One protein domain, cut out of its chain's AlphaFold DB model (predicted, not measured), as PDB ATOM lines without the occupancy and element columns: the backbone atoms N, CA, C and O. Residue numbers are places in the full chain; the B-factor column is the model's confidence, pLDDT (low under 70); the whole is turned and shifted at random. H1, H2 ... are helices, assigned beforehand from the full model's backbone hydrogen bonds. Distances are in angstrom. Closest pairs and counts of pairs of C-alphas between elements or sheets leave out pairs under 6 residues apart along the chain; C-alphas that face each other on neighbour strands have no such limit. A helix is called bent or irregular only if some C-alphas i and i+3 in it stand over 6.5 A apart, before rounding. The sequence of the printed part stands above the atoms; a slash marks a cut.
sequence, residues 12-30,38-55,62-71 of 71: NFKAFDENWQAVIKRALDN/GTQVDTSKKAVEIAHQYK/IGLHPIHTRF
ATOM      1  N   ASN A  12     -27.622  -1.219  45.906       97.88
ATOM      2  CA  ASN A  12     -27.401   0.167  46.318       97.88
ATOM      3  C   ASN A  12     -27.552   1.189  45.170       97.88
ATOM      4  O   ASN A  12     -27.264   2.367  45.378       97.88
ATOM      5  N   PHE A  13     -27.928   0.764  43.960       97.06
ATOM      6  CA  PHE A  13     -28.127   1.659  42.818       97.06
ATOM      7  C   PHE A  13     -29.562   2.173  42.734       97.06
ATOM      8  O   PHE A  13     -30.506   1.487  43.114       97.06
ATOM      9  N   LYS A  14     -29.716   3.333  42.084       96.06
ATOM     10  CA  LYS A  14     -30.999   4.018  41.872       96.06
ATOM     11  C   LYS A  14     -32.097   3.132  41.272       96.06
ATOM     12  O   LYS A  14     -33.273   3.314  41.559       96.06
ATOM     13  N   ALA A  15     -31.719   2.149  40.452       96.81
ATOM     14  CA  ALA A  15     -32.652   1.187  39.863       96.81
ATOM     15  C   ALA A  15     -33.418   0.345  40.905       96.81
ATOM     16  O   ALA A  15     -34.446  -0.237  40.567       96.81
ATOM     17  N   PHE A  16     -32.930   0.282  42.148       97.38
ATOM     18  CA  PHE A  16     -33.511  -0.497  43.239       97.38
ATOM     19  C   PHE A  16     -33.987   0.359  44.425       97.38
ATOM     20  O   PHE A  16     -34.355  -0.208  45.453       97.38
ATOM     21  N   ASP A  17     -34.024   1.694  44.309       94.88
ATOM     22  CA  ASP A  17     -34.356   2.606  45.424       94.88
ATOM     23  C   ASP A  17     -35.671   2.243  46.135       94.88
ATOM     24  O   ASP A  17     -35.764   2.324  47.360       94.88
ATOM     25  N   GLU A  18     -36.670   1.790  45.375       97.25
ATOM     26  CA  GLU A  18     -38.005   1.469  45.888       97.25
ATOM     27  C   GLU A  18     -38.160   0.018  46.373       97.25
ATOM     28  O   GLU A  18     -39.159  -0.311  47.012       97.25
ATOM     29  N   ASN A  19     -37.225  -0.885  46.051       96.69
ATOM     30  CA  ASN A  19     -37.462  -2.324  46.213       96.69
ATOM     31  C   ASN A  19     -36.254  -3.167  46.650       96.69
ATOM     32  O   ASN A  19     -36.394  -4.390  46.762       96.69
ATOM     33  N   TRP A  20     -35.096  -2.570  46.941       98.00
ATOM     34  CA  TRP A  20     -33.899  -3.318  47.338       98.00
ATOM     35  C   TRP A  20     -34.146  -4.220  48.561       98.00
ATOM     36  O   TRP A  20     -33.707  -5.369  48.556       98.00
ATOM     37  N   GLN A  21     -34.929  -3.790  49.561       98.38
ATOM     38  CA  GLN A  21     -35.279  -4.623  50.725       98.38
ATOM     39  C   GLN A  21     -36.049  -5.883  50.309       98.38
ATOM     40  O   GLN A  21     -35.778  -6.976  50.803       98.38
ATOM     41  N   ALA A  22     -37.003  -5.742  49.385       98.50
ATOM     42  CA  ALA A  22     -37.801  -6.861  48.895       98.50
ATOM     43  C   ALA A  22     -36.950  -7.841  48.073       98.50
ATOM     44  O   ALA A  22     -37.151  -9.056  48.155       98.50
ATOM     45  N   VAL A  23     -35.974  -7.331  47.312       98.25
ATOM     46  CA  VAL A  23     -35.002  -8.154  46.581       98.25
ATOM     47  C   VAL A  23     -34.116  -8.942  47.547       98.25
ATOM     48  O   VAL A  23     -34.015 -10.161  47.398       98.25
ATOM     49  N   ILE A  24     -33.546  -8.283  48.564       98.62
ATOM     50  CA  ILE A  24     -32.717  -8.944  49.584       98.62
ATOM     51  C   ILE A  24     -33.522 -10.011  50.315       98.62
ATOM     52  O   ILE A  24     -33.084 -11.158  50.398       98.62
ATOM     53  N   LYS A  25     -34.730  -9.672  50.783       98.50
ATOM     54  CA  LYS A  25     -35.604 -10.624  51.470       98.50
ATOM     55  C   LYS A  25     -35.843 -11.869  50.617       98.50
ATOM     56  O   LYS A  25     -35.644 -12.981  51.095       98.50
ATOM     57  N   ARG A  26     -36.207 -11.693  49.343       98.44
ATOM     58  CA  ARG A  26     -36.446 -12.814  48.423       98.44
ATOM     59  C   ARG A  26     -35.201 -13.682  48.228       98.44
ATOM     60  O   ARG A  26     -35.334 -14.902  48.153       98.44
ATOM     61  N   ALA A  27     -34.014 -13.086  48.135       98.44
ATOM     62  CA  ALA A  27     -32.765 -13.836  48.007       98.44
ATOM     63  C   ALA A  27     -32.463 -14.663  49.268       98.44
ATOM     64  O   ALA A  27     -32.204 -15.865  49.164       98.44
ATOM     65  N   LEU A  28     -32.586 -14.055  50.453       98.31
ATOM     66  CA  LEU A  28     -32.364 -14.732  51.734       98.31
ATOM     67  C   LEU A  28     -33.382 -15.859  51.971       98.31
ATOM     68  O   LEU A  28     -32.980 -16.964  52.337       98.31
ATOM     69  N   ASP A  29     -34.665 -15.631  51.659       98.19
ATOM     70  CA  ASP A  29     -35.724 -16.656  51.711       98.19
ATOM     71  C   ASP A  29     -35.398 -17.865  50.801       98.19
ATOM     72  O   ASP A  29     -35.808 -18.992  51.072       98.19
ATOM     73  N   ASN A  30     -34.611 -17.650  49.739       98.12
ATOM     74  CA  ASN A  30     -34.133 -18.684  48.816       98.12
ATOM     75  C   ASN A  30     -32.703 -19.166  49.124       98.12
ATOM     76  O   ASN A  30     -32.047 -19.764  48.268       98.12
ATOM     77  N   GLY A  38     -20.152  -1.374  46.284       98.31
ATOM     78  CA  GLY A  38     -19.913   0.051  46.105       98.31
ATOM     79  C   GLY A  38     -18.907   0.319  44.988       98.31
ATOM     80  O   GLY A  38     -17.880  -0.348  44.887       98.31
ATOM     81  N   THR A  39     -19.203   1.307  44.148       97.19
ATOM     82  CA  THR A  39     -18.365   1.714  43.007       97.19
ATOM     83  C   THR A  39     -17.736   3.097  43.181       97.19
ATOM     84  O   THR A  39     -16.811   3.444  42.453       97.19
ATOM     85  N   GLN A  40     -18.238   3.900  44.113       96.38
ATOM     86  CA  GLN A  40     -17.743   5.222  44.491       96.38
ATOM     87  C   GLN A  40     -18.112   5.489  45.959       96.38
ATOM     88  O   GLN A  40     -18.699   4.635  46.623       96.38
ATOM     89  N   VAL A  41     -17.719   6.642  46.507       96.62
ATOM     90  CA  VAL A  41     -17.833   6.941  47.947       96.62
ATOM     91  C   VAL A  41     -19.267   6.806  48.471       96.62
ATOM     92  O   VAL A  41     -19.492   6.162  49.492       96.62
ATOM     93  N   ASP A  42     -20.233   7.410  47.794       97.00
ATOM     94  CA  ASP A  42     -21.657   7.376  48.146       97.00
ATOM     95  C   ASP A  42     -22.268   5.976  47.981       97.00
ATOM     96  O   ASP A  42     -22.908   5.483  48.910       97.00
ATOM     97  N   THR A  43     -22.014   5.284  46.867       97.81
ATOM     98  CA  THR A  43     -22.535   3.922  46.659       97.81
ATOM     99  C   THR A  43     -21.894   2.920  47.622       97.81
ATOM    100  O   THR A  43     -22.580   2.023  48.110       97.81
ATOM    101  N   SER A  44     -20.622   3.101  47.987       98.44
ATOM    102  CA  SER A  44     -19.944   2.296  49.015       98.44
ATOM    103  C   SER A  44     -20.515   2.535  50.406       98.44
ATOM    104  O   SER A  44     -20.800   1.572  51.115       98.44
ATOM    105  N   LYS A  45     -20.756   3.798  50.789       98.62
ATOM    106  CA  LYS A  45     -21.456   4.118  52.043       98.62
ATOM    107  C   LYS A  45     -22.819   3.437  52.086       98.62
ATOM    108  O   LYS A  45     -23.133   2.771  53.068       98.62
ATOM    109  N   LYS A  46     -23.580   3.514  50.989       98.38
ATOM    110  CA  LYS A  46     -24.895   2.880  50.917       98.38
ATOM    111  C   LYS A  46     -24.830   1.356  51.016       98.38
ATOM    112  O   LYS A  46     -25.663   0.759  51.691       98.38
ATOM    113  N   ALA A  47     -23.839   0.720  50.390       98.69
ATOM    114  CA  ALA A  47     -23.629  -0.724  50.506       98.69
ATOM    115  C   ALA A  47     -23.358  -1.146  51.963       98.69
ATOM    116  O   ALA A  47     -23.953  -2.113  52.435       98.69
ATOM    117  N   VAL A  48     -22.528  -0.386  52.691       98.75
ATOM    118  CA  VAL A  48     -22.248  -0.612  54.121       98.75
ATOM    119  C   VAL A  48     -23.495  -0.395  54.983       98.75
ATOM    120  O   VAL A  48     -23.795  -1.226  55.836       98.75
ATOM    121  N   GLU A  49     -24.252   0.683  54.748       98.56
ATOM    122  CA  GLU A  49     -25.525   0.938  55.441       98.56
ATOM    123  C   GLU A  49     -26.513  -0.217  55.269       98.56
ATOM    124  O   GLU A  49     -27.155  -0.616  56.236       98.56
ATOM    125  N   ILE A  50     -26.634  -0.749  54.049       98.56
ATOM    126  CA  ILE A  50     -27.497  -1.895  53.753       98.56
ATOM    127  C   ILE A  50     -27.003  -3.133  54.504       98.56
ATOM    128  O   ILE A  50     -27.802  -3.774  55.177       98.56
ATOM    129  N   ALA A  51     -25.707  -3.454  54.430       98.69
ATOM    130  CA  ALA A  51     -25.143  -4.636  55.084       98.69
ATOM    131  C   ALA A  51     -25.370  -4.624  56.606       98.69
ATOM    132  O   ALA A  51     -25.765  -5.639  57.171       98.69
ATOM    133  N   HIS A  52     -25.235  -3.466  57.264       98.56
ATOM    134  CA  HIS A  52     -25.485  -3.335  58.706       98.56
ATOM    135  C   HIS A  52     -26.937  -3.591  59.141       98.56
ATOM    136  O   HIS A  52     -27.183  -3.781  60.331       98.56
ATOM    137  N   GLN A  53     -27.905  -3.615  58.221       98.38
ATOM    138  CA  GLN A  53     -29.293  -3.962  58.556       98.38
ATOM    139  C   GLN A  53     -29.510  -5.470  58.727       98.38
ATOM    140  O   GLN A  53     -30.573  -5.885  59.190       98.38
ATOM    141  N   TYR A  54     -28.519  -6.292  58.379       98.00
ATOM    142  CA  TYR A  54     -28.613  -7.745  58.410       98.00
ATOM    143  C   TYR A  54     -27.501  -8.327  59.281       98.00
ATOM    144  O   TYR A  54     -26.359  -7.884  59.246       98.00
ATOM    145  N   LYS A  55     -27.836  -9.347  60.081       97.31
ATOM    146  CA  LYS A  55     -26.848 -10.033  60.929       97.31
ATOM    147  C   LYS A  55     -25.881 -10.896  60.116       97.31
ATOM    148  O   LYS A  55     -24.726 -11.038  60.496       97.31
ATOM    149  N   ILE A  62     -16.343  -2.215  49.341       98.38
ATOM    150  CA  ILE A  62     -15.986  -0.799  49.265       98.38
ATOM    151  C   ILE A  62     -14.894  -0.667  48.211       98.38
ATOM    152  O   ILE A  62     -13.865  -1.338  48.300       98.38
ATOM    153  N   GLY A  63     -15.098   0.200  47.224       95.69
ATOM    154  CA  GLY A  63     -14.132   0.382  46.150       95.69
ATOM    155  C   GLY A  63     -14.453   1.563  45.246       95.69
ATOM    156  O   GLY A  63     -15.521   2.174  45.332       95.69
ATOM    157  N   LEU A  64     -13.498   1.878  44.373       96.19
ATOM    158  CA  LEU A  64     -13.649   2.869  43.317       96.19
ATOM    159  C   LEU A  64     -13.557   2.153  41.967       96.19
ATOM    160  O   LEU A  64     -12.518   1.594  41.623       96.19
ATOM    161  N   HIS A  65     -14.657   2.131  41.219       96.44
ATOM    162  CA  HIS A  65     -14.697   1.533  39.888       96.44
ATOM    163  C   HIS A  65     -13.932   2.427  38.891       96.44
ATOM    164  O   HIS A  65     -14.026   3.651  39.011       96.44
ATOM    165  N   PRO A  66     -13.246   1.875  37.868       95.44
ATOM    166  CA  PRO A  66     -12.434   2.660  36.925       95.44
ATOM    167  C   PRO A  66     -13.180   3.796  36.210       95.44
ATOM    168  O   PRO A  66     -12.602   4.816  35.862       95.44
ATOM    169  N   ILE A  67     -14.495   3.672  36.017       94.56
ATOM    170  CA  ILE A  67     -15.303   4.756  35.425       94.56
ATOM    171  C   ILE A  67     -15.425   5.991  36.338       94.56
ATOM    172  O   ILE A  67     -15.723   7.090  35.878       94.56
ATOM    173  N   HIS A  68     -15.204   5.809  37.640       90.31
ATOM    174  CA  HIS A  68     -15.269   6.853  38.659       90.31
ATOM    175  C   HIS A  68     -13.876   7.346  39.076       90.31
ATOM    176  O   HIS A  68     -13.774   8.294  39.854       90.31
ATOM    177  N   THR A  69     -12.801   6.758  38.541       84.56
ATOM    178  CA  THR A  69     -11.443   7.294  38.663       84.56
ATOM    179  C   THR A  69     -11.246   8.342  37.570       84.56
ATOM    180  O   THR A  69     -10.997   8.000  36.416       84.56
ATOM    181  N   ARG A  70     -11.411   9.628  37.895       74.25
ATOM    182  CA  ARG A  70     -10.954  10.703  37.001       74.25
ATOM    183  C   ARG A  70      -9.436  10.836  37.151       74.25
ATOM    184  O   ARG A  70      -8.965  10.927  38.284       74.25
ATOM    185  N   PHE A  71      -8.719  10.815  36.031       58.88
ATOM    186  CA  PHE A  71      -7.334  11.282  35.929       58.88
ATOM    187  C   PHE A  71      -7.324  12.781  35.634       58.88
ATOM    188  O   PHE A  71      -8.252  13.232  34.919       58.88
TER     189      PHE A  71
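This is residues 12 to 30, 38 to 55 and 62 to 71 of the 71 residues of the protein "Hydrolase, TatD family" of Candidatus Nomurabacteria bacterium GW2011_GWA2_35_80 (UniProt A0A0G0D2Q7). Two short helices, H1 and H2, stand apart in a loose, elongated model: H2 lies towards the middle, H1 towards one end, and the last printed stretch, residues 62 to 71, runs out to the other end. The free end of H1 sticks out, with residues 25 to 30 away from the rest. The printed part has 47 residues with two named helices, H1 then H2, and no named strand; the class is all helix, though under half of the residues, 21 of 47, are in named elements. The whole is loose, with a radius of gyration of the C-alphas of 12.6 A and spans of 43 by 22 by 17 A.

Begin with the longest helix, H2, residues 41 to 51. From there look to H1, residues 20 to 29, and you will find the two apart, no C-alpha of the one within 8 A of the other. Residues 25 to 30, of which 25 to 29 belong to H1, stand free. Within H1 and H2, every O i to N i+4 pair is within hydrogen-bond range.

Find C-alpha 41 at (-17.833, 6.941, 47.947); from there H2 runs 15.4 A to C-alpha 51 at (-25.143, -4.636, 55.084). H1 runs 14.2 A from C-alpha 20 at (-33.899, -3.318, 47.338) to C-alpha 29. Neither helix is bent.

The two C-alphas farthest apart are those of Asp 29 and Phe 71, 42.8 A. Residues 31 to 37 are not printed, and C-alphas 30 and 38 are 23.7 A apart across this cut; the link from H1 to H2 runs across it. Residues 56 to 61 are not printed either, with 18.4 A between C-alphas 55 and 62. The mean pLDDT of the printed part is 95.8, and residue 71, the chain's last, is under 70.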